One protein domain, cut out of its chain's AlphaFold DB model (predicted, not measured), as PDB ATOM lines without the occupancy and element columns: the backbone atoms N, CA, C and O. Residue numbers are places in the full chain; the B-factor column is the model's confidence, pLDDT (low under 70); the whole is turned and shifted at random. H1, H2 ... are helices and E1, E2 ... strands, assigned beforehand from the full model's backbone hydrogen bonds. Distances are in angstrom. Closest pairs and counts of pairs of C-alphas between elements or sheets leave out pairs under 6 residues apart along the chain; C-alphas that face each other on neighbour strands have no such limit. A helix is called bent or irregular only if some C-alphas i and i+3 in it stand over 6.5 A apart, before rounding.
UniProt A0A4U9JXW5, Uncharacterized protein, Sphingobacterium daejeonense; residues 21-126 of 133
ATOM      1  N   CYS A  21      97.992 100.832 132.476       75.19
ATOM      2  CA  CYS A  21      97.776 101.319 131.130       75.19
ATOM      3  C   CYS A  21      98.633 102.547 130.833       75.19
ATOM      4  O   CYS A  21      98.268 103.674 131.183       75.19
ATOM      5  N   PHE A  22      99.760 102.332 130.169       86.88
ATOM      6  CA  PHE A  22     100.522 103.391 129.526       86.88
ATOM      7  C   PHE A  22     100.895 102.923 128.124       86.88
ATOM      8  O   PHE A  22     101.198 101.750 127.924       86.88
ATOM      9  N   ASP A  23     100.858 103.848 127.175       90.94
ATOM     10  CA  ASP A  23     101.217 103.594 125.789       90.94
ATOM     11  C   ASP A  23     102.554 104.303 125.515       90.94
ATOM     12  O   ASP A  23     102.704 105.496 125.799       90.94
ATOM     13  N   ILE A  24     103.535 103.566 124.992       92.94
ATOM     14  CA  ILE A  24     104.758 104.127 124.409       92.94
ATOM     15  C   ILE A  24     104.635 103.911 122.910       92.94
ATOM     16  O   ILE A  24     104.559 102.771 122.458       92.94
ATOM     17  N   VAL A  25     104.556 105.004 122.160       95.12
ATOM     18  CA  VAL A  25     104.312 104.985 120.720       95.12
ATOM     19  C   VAL A  25     105.489 105.646 120.023       95.12
ATOM     20  O   VAL A  25     105.865 106.765 120.369       95.12
ATOM     21  N   GLU A  26     106.061 104.950 119.050       94.69
ATOM     22  CA  GLU A  26     107.101 105.461 118.166       94.69
ATOM     23  C   GLU A  26     106.571 105.415 116.733       94.69
ATOM     24  O   GLU A  26     106.216 104.354 116.222       94.69
ATOM     25  N   GLU A  27     106.475 106.579 116.100       97.00
ATOM     26  CA  GLU A  27     105.987 106.726 114.730       97.00
ATOM     27  C   GLU A  27     107.111 107.272 113.859       97.00
ATOM     28  O   GLU A  27     107.632 108.355 114.125       97.00
ATOM     29  N   ILE A  28     107.471 106.532 112.810       96.75
ATOM     30  CA  ILE A  28     108.498 106.919 111.844       96.75
ATOM     31  C   ILE A  28     107.836 107.047 110.476       96.75
ATOM     32  O   ILE A  28     107.272 106.087 109.952       96.75
ATOM     33  N   ASN A  29     107.929 108.234 109.887       97.06
ATOM     34  CA  ASN A  29     107.530 108.488 108.510       97.06
ATOM     35  C   ASN A  29     108.791 108.711 107.675       97.06
ATOM     36  O   ASN A  29     109.459 109.734 107.828       97.06
ATOM     37  N   MET A  30     109.121 107.739 106.826       97.06
ATOM     38  CA  MET A  30     110.346 107.713 106.033       97.06
ATOM     39  C   MET A  30     110.031 107.884 104.547       97.06
ATOM     40  O   MET A  30     109.137 107.234 104.004       97.06
ATOM     41  N   LYS A  31     110.792 108.749 103.884       97.56
ATOM     42  CA  LYS A  31     110.756 108.958 102.437       97.56
ATOM     43  C   LYS A  31     111.685 107.970 101.732       97.56
ATOM     44  O   LYS A  31     112.551 107.351 102.344       97.56
ATOM     45  N   SER A  32     111.550 107.867 100.411       97.19
ATOM     46  CA  SER A  32     112.370 106.976  99.578       97.19
ATOM     47  C   SER A  32     113.863 107.321  99.560       97.19
ATOM     48  O   SER A  32     114.674 106.463  99.234       97.19
ATOM     49  N   ASP A  33     114.232 108.564  99.884       95.75
ATOM     50  CA  ASP A  33     115.627 109.011 100.002       95.75
ATOM     51  C   ASP A  33     116.247 108.707 101.380       95.75
ATOM     52  O   ASP A  33     117.405 109.037 101.625       95.75
ATOM     53  N   GLY A  34     115.485 108.074 102.278       95.31
ATOM     54  CA  GLY A  34     115.909 107.738 103.634       95.31
ATOM     55  C   GLY A  34     115.750 108.869 104.648       95.31
ATOM     56  O   GLY A  34     116.005 108.630 105.824       95.31
ATOM     57  N   SER A  35     115.321 110.070 104.243       98.19
ATOM     58  CA  SER A  35     114.969 111.164 105.159       98.19
ATOM     59  C   SER A  35     113.559 110.988 105.726       98.19
ATOM     60  O   SER A  35     112.747 110.234 105.186       98.19
ATOM     61  N   GLY A  36     113.213 111.697 106.797       98.25
ATOM     62  CA  GLY A  36     111.882 111.555 107.377       98.25
ATOM     63  C   GLY A  36     111.647 112.325 108.663       98.25
ATOM     64  O   GLY A  36     112.384 113.252 108.999       98.25
ATOM     65  N   ALA A  37     110.596 111.928 109.372       98.38
ATOM     66  CA  ALA A  37     110.240 112.443 110.686       98.38
ATOM     67  C   ALA A  37     109.954 111.293 111.653       98.38
ATOM     68  O   ALA A  37     109.380 110.274 111.268       98.38
ATOM     69  N   ILE A  38     110.348 111.473 112.911       97.69
ATOM     70  CA  ILE A  38     110.077 110.548 114.012       97.69
ATOM     71  C   ILE A  38     109.323 111.276 115.126       97.69
ATOM     72  O   ILE A  38     109.633 112.427 115.451       97.69
ATOM     73  N   VAL A  39     108.345 110.599 115.726       98.00
ATOM     74  CA  VAL A  39     107.610 111.056 116.908       98.00
ATOM     75  C   VAL A  39     107.617 109.954 117.963       98.00
ATOM     76  O   VAL A  39     107.070 108.879 117.751       98.00
ATOM     77  N   GLY A  40     108.207 110.241 119.121       96.81
ATOM     78  CA  GLY A  40     108.094 109.412 120.316       96.81
ATOM     79  C   GLY A  40     107.057 110.000 121.269       96.81
ATOM     80  O   GLY A  40     107.166 111.167 121.652       96.81
ATOM     81  N   THR A  41     106.072 109.204 121.677       97.38
ATOM     82  CA  THR A  41     104.996 109.601 122.592       97.38
ATOM     83  C   THR A  41     104.917 108.649 123.779       97.38
ATOM     84  O   THR A  41     104.729 107.448 123.617       97.38
ATOM     85  N   LEU A  42     104.983 109.205 124.987       96.12
ATOM     86  CA  LEU A  42     104.601 108.542 126.228       96.12
ATOM     87  C   LEU A  42     103.210 109.038 126.629       96.12
ATOM     88  O   LEU A  42     103.044 110.187 127.044       96.12
ATOM     89  N   ASN A  43     102.211 108.173 126.518       95.81
ATOM     90  CA  ASN A  43     100.826 108.476 126.848       95.81
ATOM     91  C   ASN A  43     100.395 107.693 128.094       95.81
ATOM     92  O   ASN A  43     100.155 106.488 128.053       95.81
ATOM     93  N   MET A  44     100.258 108.400 129.215       94.81
ATOM     94  CA  MET A  44      99.787 107.838 130.483       94.81
ATOM     95  C   MET A  44      98.351 108.268 130.816       94.81
ATOM     96  O   MET A  44      97.920 108.133 131.961       94.81
ATOM     97  N   SER A  45      97.588 108.770 129.839       93.88
ATOM     98  CA  SER A  45      96.237 109.317 130.062       93.88
ATOM     99  C   SER A  45      95.265 108.308 130.673       93.88
ATOM    100  O   SER A  45      94.499 108.649 131.574       93.88
ATOM    101  N   LYS A  46      95.359 107.037 130.278       91.69
ATOM    102  CA  LYS A  46      94.556 105.941 130.842       91.69
ATOM    103  C   LYS A  46      94.953 105.581 132.287       91.69
ATOM    104  O   LYS A  46      94.166 104.968 132.998       91.69
ATOM    105  N   SER A  47      96.125 106.024 132.753       92.25
ATOM    106  CA  SER A  47      96.586 105.922 134.151       92.25
ATOM    107  C   SER A  47      96.622 107.279 134.876       92.25
ATOM    108  O   SER A  47      97.245 107.398 135.934       92.25
ATOM    109  N   ARG A  48      95.940 108.309 134.348       92.31
ATOM    110  CA  ARG A  48      96.002 109.705 134.822       92.31
ATOM    111  C   ARG A  48      95.821 109.858 136.331       92.31
ATOM    112  O   ARG A  48      96.623 110.535 136.969       92.31
ATOM    113  N   THR A  49      94.802 109.230 136.915       91.62
ATOM    114  CA  THR A  49      94.526 109.329 138.360       91.62
ATOM    115  C   THR A  49      95.677 108.768 139.192       91.62
ATOM    116  O   THR A  49      96.083 109.383 140.174       91.62
ATOM    117  N   LYS A  50      96.255 107.637 138.771       90.69
ATOM    118  CA  LYS A  50      97.379 107.001 139.467       90.69
ATOM    119  C   LYS A  50      98.631 107.874 139.399       90.69
ATOM    120  O   LYS A  50      99.235 108.141 140.434       90.69
ATOM    121  N   VAL A  51      98.977 108.372 138.211       92.88
ATOM    122  CA  VAL A  51     100.128 109.271 138.030       92.88
ATOM    123  C   VAL A  51      99.932 110.570 138.815       92.88
ATOM    124  O   VAL A  51     100.857 111.028 139.477       92.88
ATOM    125  N   SER A  52      98.719 111.129 138.829       93.56
ATOM    126  CA  SER A  52      98.418 112.341 139.599       93.56
ATOM    127  C   SER A  52      98.608 112.163 141.097       93.56
ATOM    128  O   SER A  52      99.176 113.039 141.746       93.56
ATOM    129  N   SER A  53      98.185 111.024 141.642       93.12
ATOM    130  CA  SER A  53      98.424 110.693 143.044       93.12
ATOM    131  C   SER A  53      99.915 110.543 143.343       93.12
ATOM    132  O   SER A  53     100.375 111.087 144.342       93.12
ATOM    133  N   LEU A  54     100.685 109.891 142.461       92.38
ATOM    134  CA  LEU A  54     102.137 109.745 142.624       92.38
ATOM    135  C   LEU A  54     102.863 111.093 142.605       92.38
ATOM    136  O   LEU A  54     103.692 111.339 143.467       92.38
ATOM    137  N   MET A  55     102.506 111.995 141.688       93.56
ATOM    138  CA  MET A  55     103.105 113.335 141.557       93.56
ATOM    139  C   MET A  55     102.897 114.245 142.781       93.56
ATOM    140  O   MET A  55     103.523 115.300 142.860       93.56
ATOM    141  N   LYS A  56     102.004 113.872 143.708       93.81
ATOM    142  CA  LYS A  56     101.787 114.570 144.987       93.81
ATOM    143  C   LYS A  56     102.662 114.029 146.120       93.81
ATOM    144  O   LYS A  56     102.720 114.653 147.175       93.81
ATOM    145  N   LEU A  57     103.291 112.871 145.931       94.69
ATOM    146  CA  LEU A  57     104.199 112.272 146.903       94.69
ATOM    147  C   LEU A  57     105.608 112.834 146.707       94.69
ATOM    148  O   LEU A  57     106.001 113.141 145.587       94.69
ATOM    149  N   ASP A  58     106.391 112.919 147.783       92.56
ATOM    150  CA  ASP A  58     107.821 113.244 147.681       92.56
ATOM    151  C   ASP A  58     108.634 112.028 147.201       92.56
ATOM    152  O   ASP A  58     109.534 112.150 146.369       92.56
ATOM    153  N   LYS A  59     108.294 110.824 147.689       93.88
ATOM    154  CA  LYS A  59     108.998 109.575 147.369       93.88
ATOM    155  C   LYS A  59     108.059 108.378 147.236       93.88
ATOM    156  O   LYS A  59     107.028 108.318 147.902       93.88
ATOM    157  N   ILE A  60     108.475 107.400 146.437       91.75
ATOM    158  CA  ILE A  60     107.922 106.041 146.387       91.75
ATOM    159  C   ILE A  60     109.078 105.039 146.376       91.75
ATOM    160  O   ILE A  60     110.033 105.226 145.628       91.75
ATOM    161  N   ASP A  61     109.044 104.025 147.241       90.12
ATOM    162  CA  ASP A  61     110.088 102.989 147.345       90.12
ATOM    163  C   ASP A  61     111.528 103.543 147.426       90.12
ATOM    164  O   ASP A  61     112.471 103.000 146.859       90.12
ATOM    165  N   GLY A  62     111.701 104.680 148.112       90.00
ATOM    166  CA  GLY A  62     112.988 105.376 148.244       90.00
ATOM    167  C   GLY A  62     113.373 106.276 147.059       90.00
ATOM    168  O   GLY A  62     114.282 107.097 147.200       90.00
ATOM    169  N   PHE A  63     112.656 106.211 145.935       89.50
ATOM    170  CA  PHE A  63     112.857 107.069 144.767       89.50
ATOM    171  C   PHE A  63     112.091 108.381 144.906       89.50
ATOM    172  O   PHE A  63     110.890 108.384 145.170       89.50
ATOM    173  N   LYS A  64     112.776 109.509 144.691       93.88
ATOM    174  CA  LYS A  64     112.144 110.831 144.653       93.88
ATOM    175  C   LYS A  64     111.246 110.949 143.424       93.88
ATOM    176  O   LYS A  64     111.707 110.720 142.305       93.88
ATOM    177  N   ILE A  65     109.993 111.345 143.631       94.81
ATOM    178  CA  ILE A  65     109.090 111.671 142.532       94.81
ATOM    179  C   ILE A  65     109.490 113.042 141.978       94.81
ATOM    180  O   ILE A  65     109.546 114.015 142.733       94.81
ATOM    181  N   PRO A  66     109.792 113.153 140.673       94.56
ATOM    182  CA  PRO A  66     110.187 114.424 140.102       94.56
ATOM    183  C   PRO A  66     108.989 115.367 140.032       94.56
ATOM    184  O   PRO A  66     107.890 114.987 139.624       94.56
ATOM    185  N   ASN A  67     109.206 116.634 140.358       95.38
ATOM    186  CA  ASN A  67     108.204 117.658 140.134       95.38
ATOM    187  C   ASN A  67     108.166 118.088 138.656       95.38
ATOM    188  O   ASN A  67     109.031 117.788 137.831       95.38
ATOM    189  N   GLN A  68     107.136 118.855 138.319       95.75
ATOM    190  CA  GLN A  68     106.904 119.368 136.974       95.75
ATOM    191  C   GLN A  68     108.081 120.176 136.385       95.75
ATOM    192  O   GLN A  68     108.323 120.108 135.174       95.75
ATOM    193  N   ALA A  69     108.807 120.939 137.204       96.44
ATOM    194  CA  ALA A  69     109.963 121.713 136.756       96.44
ATOM    195  C   ALA A  69     111.172 120.806 136.480       96.44
ATOM    196  O   ALA A  69     111.845 120.978 135.463       96.44
ATOM    197  N   GLU A  70     111.401 119.797 137.323       96.50
ATOM    198  CA  GLU A  70     112.431 118.776 137.113       96.50
ATOM    199  C   GLU A  70     112.172 117.999 135.809       96.50
ATOM    200  O   GLU A  70     113.088 117.856 134.997       96.50
ATOM    201  N   ILE A  71     110.923 117.601 135.536       96.62
ATOM    202  CA  ILE A  71     110.546 116.930 134.276       96.62
ATOM    203  C   ILE A  71     110.814 117.836 133.067       96.62
ATOM    204  O   ILE A  71     111.440 117.406 132.099       96.62
ATOM    205  N   ARG A  72     110.392 119.109 133.118       97.56
ATOM    206  CA  ARG A  72     110.659 120.077 132.035       97.56
ATOM    207  C   ARG A  72     112.149 120.249 131.781       97.56
ATOM    208  O   ARG A  72     112.562 120.310 130.624       97.56
ATOM    209  N   LYS A  73     112.950 120.313 132.846       97.00
ATOM    210  CA  LYS A  73     114.406 120.424 132.747       97.00
ATOM    211  C   LYS A  73     114.993 119.216 132.020       97.00
ATOM    212  O   LYS A  73     115.722 119.414 131.056       97.00
ATOM    213  N   GLN A  74     114.616 117.997 132.413       94.94
ATOM    214  CA  GLN A  74     115.079 116.765 131.759       94.94
ATOM    215  C   GLN A  74     114.696 116.727 130.274       94.94
ATOM    216  O   GLN A  74     115.541 116.483 129.416       94.94
ATOM    217  N   VAL A  75     113.446 117.064 129.946       96.25
ATOM    218  CA  VAL A  75     112.975 117.103 128.552       96.25
ATOM    219  C   VAL A  75     113.711 118.172 127.744       96.25
ATOM    220  O   VAL A  75     114.083 117.931 126.601       96.25
ATOM    221  N   THR A  76     113.997 119.332 128.337       96.25
ATOM    222  CA  THR A  76     114.773 120.387 127.668       96.25
ATOM    223  C   THR A  76     116.212 119.942 127.409       96.25
ATOM    224  O   THR A  76     116.737 120.193 126.326       96.25
ATOM    225  N   THR A  77     116.837 119.235 128.355       96.06
ATOM    226  CA  THR A  77     118.165 118.633 128.163       96.06
ATOM    227  C   THR A  77     118.157 117.624 127.014       96.06
ATOM    228  O   THR A  77     119.040 117.682 126.160       96.06
ATOM    229  N   LEU A  78     117.143 116.758 126.934       95.06
ATOM    230  CA  LEU A  78     116.977 115.823 125.814       95.06
ATOM    231  C   LEU A  78     116.814 116.558 124.481       95.06
ATOM    232  O   LEU A  78     117.478 116.226 123.505       95.06
ATOM    233  N   VAL A  79     115.982 117.597 124.437       96.50
ATOM    234  CA  VAL A  79     115.773 118.404 123.228       96.50
ATOM    235  C   VAL A  79     117.071 119.067 122.771       96.50
ATOM    236  O   VAL A  79     117.361 119.072 121.579       96.50
ATOM    237  N   GLN A  80     117.870 119.610 123.691       96.81
ATOM    238  CA  GLN A  80     119.177 120.186 123.363       96.81
ATOM    239  C   GLN A  80     120.149 119.130 122.832       96.81
ATOM    240  O   GLN A  80     120.828 119.366 121.836       96.81
ATOM    241  N   LEU A  81     120.181 117.956 123.459       96.06
ATOM    242  CA  LEU A  81     121.004 116.835 123.024       96.06
ATOM    243  C   LEU A  81     120.647 116.399 121.590       96.06
ATOM    244  O   LEU A  81     121.531 116.256 120.746       96.06
ATOM    245  N   LEU A  82     119.353 116.271 121.293       96.31
ATOM    246  CA  LEU A  82     118.861 115.910 119.962       96.31
ATOM    247  C   LEU A  82     119.139 116.997 118.919       96.31
ATOM    248  O   LEU A  82     119.551 116.678 117.811       96.31
ATOM    249  N   LYS A  83     119.002 118.281 119.274       96.56
ATOM    250  CA  LYS A  83     119.366 119.400 118.384       96.56
ATOM    251  C   LYS A  83     120.850 119.413 118.012       96.56
ATOM    252  O   LYS A  83     121.199 119.908 116.949       96.56
ATOM    253  N   ASN A  84     121.705 118.872 118.876       96.62
ATOM    254  CA  ASN A  84     123.142 118.752 118.635       96.62
ATOM    255  C   ASN A  84     123.524 117.441 117.924       96.62
ATOM    256  O   ASN A  84     124.704 117.197 117.675       96.62
ATOM    257  N   THR A  85     122.552 116.582 117.609       96.50
ATOM    258  CA  THR A  85     122.792 115.329 116.890       96.50
ATOM    259  C   THR A  85     122.844 115.607 115.391       96.50
ATOM    260  O   THR A  85     121.920 116.182 114.818       96.50
ATOM    261  N   LYS A  86     123.941 115.211 114.736       95.69
ATOM    262  CA  LYS A  86     124.138 115.445 113.299       95.69
ATOM    263  C   LYS A  86     123.002 114.815 112.485       95.69
ATOM    264  O   LYS A  86     122.667 113.654 112.693       95.69
ATOM    265  N   GLY A  87     122.448 115.583 111.547       97.00
ATOM    266  CA  GLY A  87     121.355 115.137 110.680       97.00
ATOM    267  C   GLY A  87     119.969 115.169 111.334       97.00
ATOM    268  O   GLY A  87     119.001 114.811 110.672       97.00
ATOM    269  N   ILE A  88     119.854 115.614 112.592       98.25
ATOM    270  CA  ILE A  88     118.576 115.834 113.278       98.25
ATOM    271  C   ILE A  88     118.214 117.318 113.246       98.25
ATOM    272  O   ILE A  88     119.043 118.191 113.499       98.25
ATOM    273  N   SER A  89     116.955 117.617 112.941       98.31
ATOM    274  CA  SER A  89     116.439 118.985 112.868       98.31
ATOM    275  C   SER A  89     114.988 119.065 113.347       98.31
ATOM    276  O   SER A  89     114.385 118.061 113.718       98.31
ATOM    277  N   ASN A  90     114.436 120.282 113.421       98.19
ATOM    278  CA  ASN A  90     113.034 120.524 113.783       98.19
ATOM    279  C   ASN A  90     112.566 119.835 115.080       98.19
ATOM    280  O   ASN A  90     111.398 119.471 115.216       98.19
ATOM    281  N   VAL A  91     113.471 119.700 116.059       98.19
ATOM    282  CA  VAL A  91     113.173 119.077 117.354       98.19
ATOM    283  C   VAL A  91     112.119 119.891 118.107       98.19
ATOM    284  O   VAL A  91     112.356 121.046 118.482       98.19
ATOM    285  N   LYS A  92     110.970 119.269 118.367       97.88
ATOM    286  CA  LYS A  92     109.836 119.812 119.123       97.88
ATOM    287  C   LYS A  92     109.481 118.856 120.253       97.88
ATOM    288  O   LYS A  92     109.769 117.666 120.187       97.88
ATOM    289  N   TYR A  93     108.841 119.382 121.289       97.94
ATOM    290  CA  TYR A  93     108.315 118.568 122.375       97.94
ATOM    291  C   TYR A  93     106.992 119.133 122.889       97.94
ATOM    292  O   TYR A  93     106.731 120.333 122.768       97.94
ATOM    293  N   LYS A  94     106.169 118.274 123.487       98.06
ATOM    294  CA  LYS A  94     104.934 118.642 124.184       98.06
ATOM    295  C   LYS A  94     104.899 117.952 125.538       98.06
ATOM    296  O   LYS A  94     105.224 116.774 125.643       98.06
ATOM    297  N   LEU A  95     104.478 118.686 126.566       98.19
ATOM    298  CA  LEU A  95     104.221 118.144 127.897       98.19
ATOM    299  C   LEU A  95     102.828 118.570 128.349       98.19
ATOM    300  O   LEU A  95     102.595 119.736 128.667       98.19
ATOM    301  N   ASP A  96     101.912 117.617 128.378       97.56
ATOM    302  CA  ASP A  96     100.576 117.772 128.932       97.56
ATOM    303  C   ASP A  96     100.544 117.116 130.316       97.56
ATOM    304  O   ASP A  96     100.360 115.909 130.446       97.56
ATOM    305  N   PHE A  97     100.737 117.917 131.365       96.69
ATOM    306  CA  PHE A  97     100.662 117.443 132.753       96.69
ATOM    307  C   PHE A  97      99.229 117.258 133.254       96.69
ATOM    308  O   PHE A  97      99.031 116.702 134.333       96.69
ATOM    309  N   THR A  98      98.239 117.711 132.489       95.62
ATOM    310  CA  THR A  98      96.831 117.484 132.798       95.62
ATOM    311  C   THR A  98      96.470 116.054 132.434       95.62
ATOM    312  O   THR A  98      95.934 115.336 133.275       95.62
ATOM    313  N   ASN A  99      96.807 115.622 131.216       95.44
ATOM    314  CA  ASN A  99      96.517 114.278 130.708       95.44
ATOM    315  C   ASN A  99      97.698 113.303 130.824       95.44
ATOM    316  O   ASN A  99      97.556 112.145 130.452       95.44
ATOM    317  N   TYR A 100      98.842 113.745 131.350       95.44
ATOM    318  CA  TYR A 100     100.087 112.973 131.445       95.44
ATOM    319  C   TYR A 100     100.525 112.381 130.099       95.44
ATOM    320  O   TYR A 100     100.810 111.189 129.982       95.44
ATOM    321  N   ILE A 101     100.571 113.239 129.079       96.94
ATOM    322  CA  ILE A 101     101.058 112.899 127.739       96.94
ATOM    323  C   ILE A 101     102.313 113.720 127.463       96.94
ATOM    324  O   ILE A 101     102.289 114.951 127.539       96.94
ATOM    325  N   ALA A 102     103.407 113.045 127.134       97.56
ATOM    326  CA  ALA A 102     104.652 113.664 126.706       97.56
ATOM    327  C   ALA A 102     104.992 113.192 125.294       97.56
ATOM    328  O   ALA A 102     104.873 112.004 125.003       97.56
ATOM    329  N   SER A 103     105.437 114.096 124.429       97.81
ATOM    330  CA  SER A 103     105.952 113.719 123.115       97.81
ATOM    331  C   SER A 103     107.177 114.527 122.724       97.81
ATOM    332  O   SER A 103     107.336 115.679 123.137       97.81
ATOM    333  N   ILE A 104     108.045 113.907 121.931       97.75
ATOM    334  CA  ILE A 104     109.197 114.524 121.276       97.75
ATOM    335  C   ILE A 104     109.129 114.139 119.803       97.75
ATOM    336  O   ILE A 104     108.916 112.974 119.479       97.75
ATOM    337  N   SER A 105     109.321 115.106 118.914       98.12
ATOM    338  CA  SER A 105     109.381 114.869 117.474       98.12
ATOM    339  C   SER A 105     110.591 115.548 116.862       98.12
ATOM    340  O   SER A 105     110.965 116.637 117.307       98.12
ATOM    341  N   CYS A 106     111.155 114.970 115.813       98.38
ATOM    342  CA  CYS A 106     112.201 115.605 115.022       98.38
ATOM    343  C   CYS A 106     112.217 115.078 113.589       98.38
ATOM    344  O   CYS A 106     111.739 113.976 113.320       98.38
ATOM    345  N   ASP A 107     112.835 115.849 112.705       98.56
ATOM    346  CA  ASP A 107     113.128 115.419 111.344       98.56
ATOM    347  C   ASP A 107     114.547 114.846 111.297       98.56
ATOM    348  O   ASP A 107     115.456 115.373 111.950       98.56
ATOM    349  N   PHE A 108     114.743 113.788 110.516       98.50
ATOM    350  CA  PHE A 108     116.040 113.161 110.276       98.50
ATOM    351  C   PHE A 108     116.401 113.222 108.790       98.50
ATOM    352  O   PHE A 108     115.556 113.050 107.912       98.50
ATOM    353  N   GLN A 109     117.673 113.496 108.514       98.38
ATOM    354  CA  GLN A 109     118.189 113.674 107.158       98.38
ATOM    355  C   GLN A 109     118.322 112.353 106.394       98.38
ATOM    356  O   GLN A 109     118.099 112.332 105.189       98.38
ATOM    357  N   ASP A 110     118.697 111.279 107.083       97.69
ATOM    358  CA  ASP A 110     118.875 109.939 106.531       97.69
ATOM    359  C   ASP A 110     118.809 108.885 107.658       97.69
ATOM    360  O   ASP A 110     118.702 109.217 108.846       97.69
ATOM    361  N   VAL A 111     118.911 107.601 107.307       95.75
ATOM    362  CA  VAL A 111     118.901 106.489 108.276       95.75
ATOM    363  C   VAL A 111     120.088 106.556 109.251       95.75
ATOM    364  O   VAL A 111     119.951 106.189 110.419       95.75
ATOM    365  N   ASN A 112     121.243 107.096 108.841       96.25
ATOM    366  CA  ASN A 112     122.383 107.268 109.747       96.25
ATOM    367  C   ASN A 112     122.085 108.320 110.823       96.25
ATOM    368  O   ASN A 112     122.482 108.147 111.977       96.25
ATOM    369  N   ALA A 113     121.362 109.385 110.474       97.19
ATOM    370  CA  ALA A 113     120.888 110.377 111.433       97.19
ATOM    371  C   ALA A 113     119.904 109.759 112.440       97.19
ATOM    372  O   ALA A 113     120.011 110.027 113.638       97.19
ATOM    373  N   LEU A 114     119.006 108.875 111.992       95.00
ATOM    374  CA  LEU A 114     118.092 108.133 112.873       95.00
ATOM    375  C   LEU A 114     118.842 107.169 113.821       95.00
ATOM    376  O   LEU A 114     118.523 107.060 115.011       95.00
ATOM    377  N   ASN A 115     119.914 106.541 113.339       94.06
ATOM    378  CA  ASN A 115     120.813 105.740 114.170       94.06
ATOM    379  C   ASN A 115     121.580 106.590 115.190       94.06
ATOM    380  O   ASN A 115     121.693 106.209 116.359       94.06
ATOM    381  N   ALA A 116     122.051 107.772 114.792       94.56
ATOM    382  CA  ALA A 116     122.696 108.720 115.697       94.56
ATOM    383  C   ALA A 116     121.726 109.249 116.766       94.56
ATOM    384  O   ALA A 116     122.121 109.373 117.929       94.56
ATOM    385  N   TYR A 117     120.463 109.504 116.405       93.94
ATOM    386  CA  TYR A 117     119.380 109.834 117.336       93.94
ATOM    387  C   TYR A 117     119.224 108.742 118.402       93.94
ATOM    388  O   TYR A 117     119.324 109.018 119.601       93.94
ATOM    389  N   THR A 118     119.083 107.487 117.972       92.12
ATOM    390  CA  THR A 118     118.881 106.340 118.869       92.12
ATOM    391  C   THR A 118     120.088 106.123 119.784       92.12
ATOM    392  O   THR A 118     119.936 105.982 121.000       92.12
ATOM    393  N   ALA A 119     121.304 106.179 119.233       91.81
ATOM    394  CA  ALA A 119     122.545 106.039 119.997       91.81
ATOM    395  C   ALA A 119     122.720 107.156 121.036       91.81
ATOM    396  O   ALA A 119     123.153 106.915 122.166       91.81
ATOM    397  N   THR A 120     122.357 108.383 120.666       92.50
ATOM    398  CA  THR A 120     122.402 109.550 121.548       92.50
ATOM    399  C   THR A 120     121.472 109.382 122.749       92.50
ATOM    400  O   THR A 120     121.889 109.617 123.889       92.50
ATOM    401  N   LEU A 121     120.244 108.909 122.521       91.44
ATOM    402  CA  LEU A 121     119.295 108.617 123.595       91.44
ATOM    403  C   LEU A 121     119.755 107.443 124.467       91.44
ATOM    404  O   LEU A 121     119.749 107.563 125.693       91.44
ATOM    405  N   ALA A 122     120.214 106.345 123.862       90.12
ATOM    406  CA  ALA A 122     120.712 105.178 124.588       90.12
ATOM    407  C   ALA A 122     121.870 105.543 125.529       90.12
ATOM    408  O   ALA A 122     121.877 105.175 126.707       90.12
ATOM    409  N   LYS A 123     122.813 106.360 125.041       90.81
ATOM    410  CA  LYS A 123     123.927 106.882 125.838       90.81
ATOM    411  C   LYS A 123     123.444 107.754 126.997       90.81
ATOM    412  O   LYS A 123     123.955 107.615 128.107       90.81
ATOM    413  N   HIS A 124     122.478 108.643 126.757       90.00
ATOM    414  CA  HIS A 124     121.943 109.525 127.797       90.00
ATOM    415  C   HIS A 124     121.241 108.739 128.913       90.00
ATOM    416  O   HIS A 124     121.478 108.999 130.093       90.00
ATOM    417  N   PHE A 125     120.436 107.743 128.548       87.81
ATOM    418  CA  PHE A 125     119.692 106.921 129.504       87.81
ATOM    419  C   PHE A 125     120.472 105.718 130.046       87.81
ATOM    420  O   PHE A 125     119.936 104.975 130.864       87.81
ATOM    421  N   LYS A 126     121.734 105.536 129.634       85.69
ATOM    422  CA  LYS A 126     122.579 104.387 130.003       85.69
ATOM    423  C   LYS A 126     121.881 103.042 129.741       85.69
ATOM    424  O   LYS A 126     121.984 102.118 130.547       85.69
TER     425      LYS A 126
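Overview. This is residues 21 to 126 of the 133 residues of an uncharacterized protein of Sphingobacterium daejeonense (UniProt A0A4U9JXW5). A twisted sheet of four long strands has two helices, H2 and H3, over one face, and its other face is bare. The irregular helix H1 and the stretch 55 to 67 lie past one end of the strands and add to the length. The printed part has 106 residues, with E1, E2, H1, H2, E3, E4 and H3 in that order; the sheet runs E1, E2, E4, E3, antiparallel throughout, and the class is mixed, helices and strands. The whole is elongated, spanning 47 by 24 by 20 A, and only just compact, close to loose, with a radius of gyration of the C-alphas of 15.5 A.

Arrangement. E1, residues 23 to 30, and E2, residues 36 to 43, form an antiparallel hairpin; N 25 and O 41 are 2.9 A apart, within hydrogen-bond range. H1, residues 45 to 54, only grazes the sheet with its residues 45 to 48; the C-alphas of Ser 45 and Ile 101 are its closest to E4, residues 101 to 108, at 6.4 A. H2, residues 68 to 83, is on the sheet at a height of 9.7 A, over E3, residues 88 to 96, and only just over E4, where 3 of its C-alphas fall; it runs along the strands, at 5 degrees to E3 on the local plane. E3 and E4 form the second hairpin, with N 94 and O 103 at 2.9 A. E2 and E4 are antiparallel neighbours, with N 40 and O 104 at 2.8 A. H3, residues 111 to 125, is on the same face as H2, at a height of 11.4 A over E4; it only just runs along the strands, at 30.0 degrees to E4 on the local plane. Residues 78 to 82 of H2 touch residues 117 to 121 of H3, opposite ways at 36 degrees, only just a steep tilt; the closest C-alphas are those of Leu 82 and Tyr 117, 6.6 A apart. In H2 and H3 every O i to N i+4 pair is within hydrogen-bond range, in H1 4 of 6.

Along the chain. E1, 22.1 A long, begins at C-alpha 23 (101.217, 103.594, 125.789), and E2 measures 22.6 A. In H1, C-alphas 46 and 49 are 8.2 A apart. H2, 22.4 A, begins at C-alpha 68 (106.904, 119.368, 136.974). E3 measures 23.9 A, E4 23.0 A and H3 21.2 A, ending at C-alpha 125 (119.692, 106.921, 129.504).

Size, cuts and confidence. The C-alphas farthest apart are those of Ser 32 and Asp 58, at 48.7 A. The printed part has no cut. The link from H1 to H2, 13 residues, is long; the others are tight. No printed residue has a pLDDT under 70.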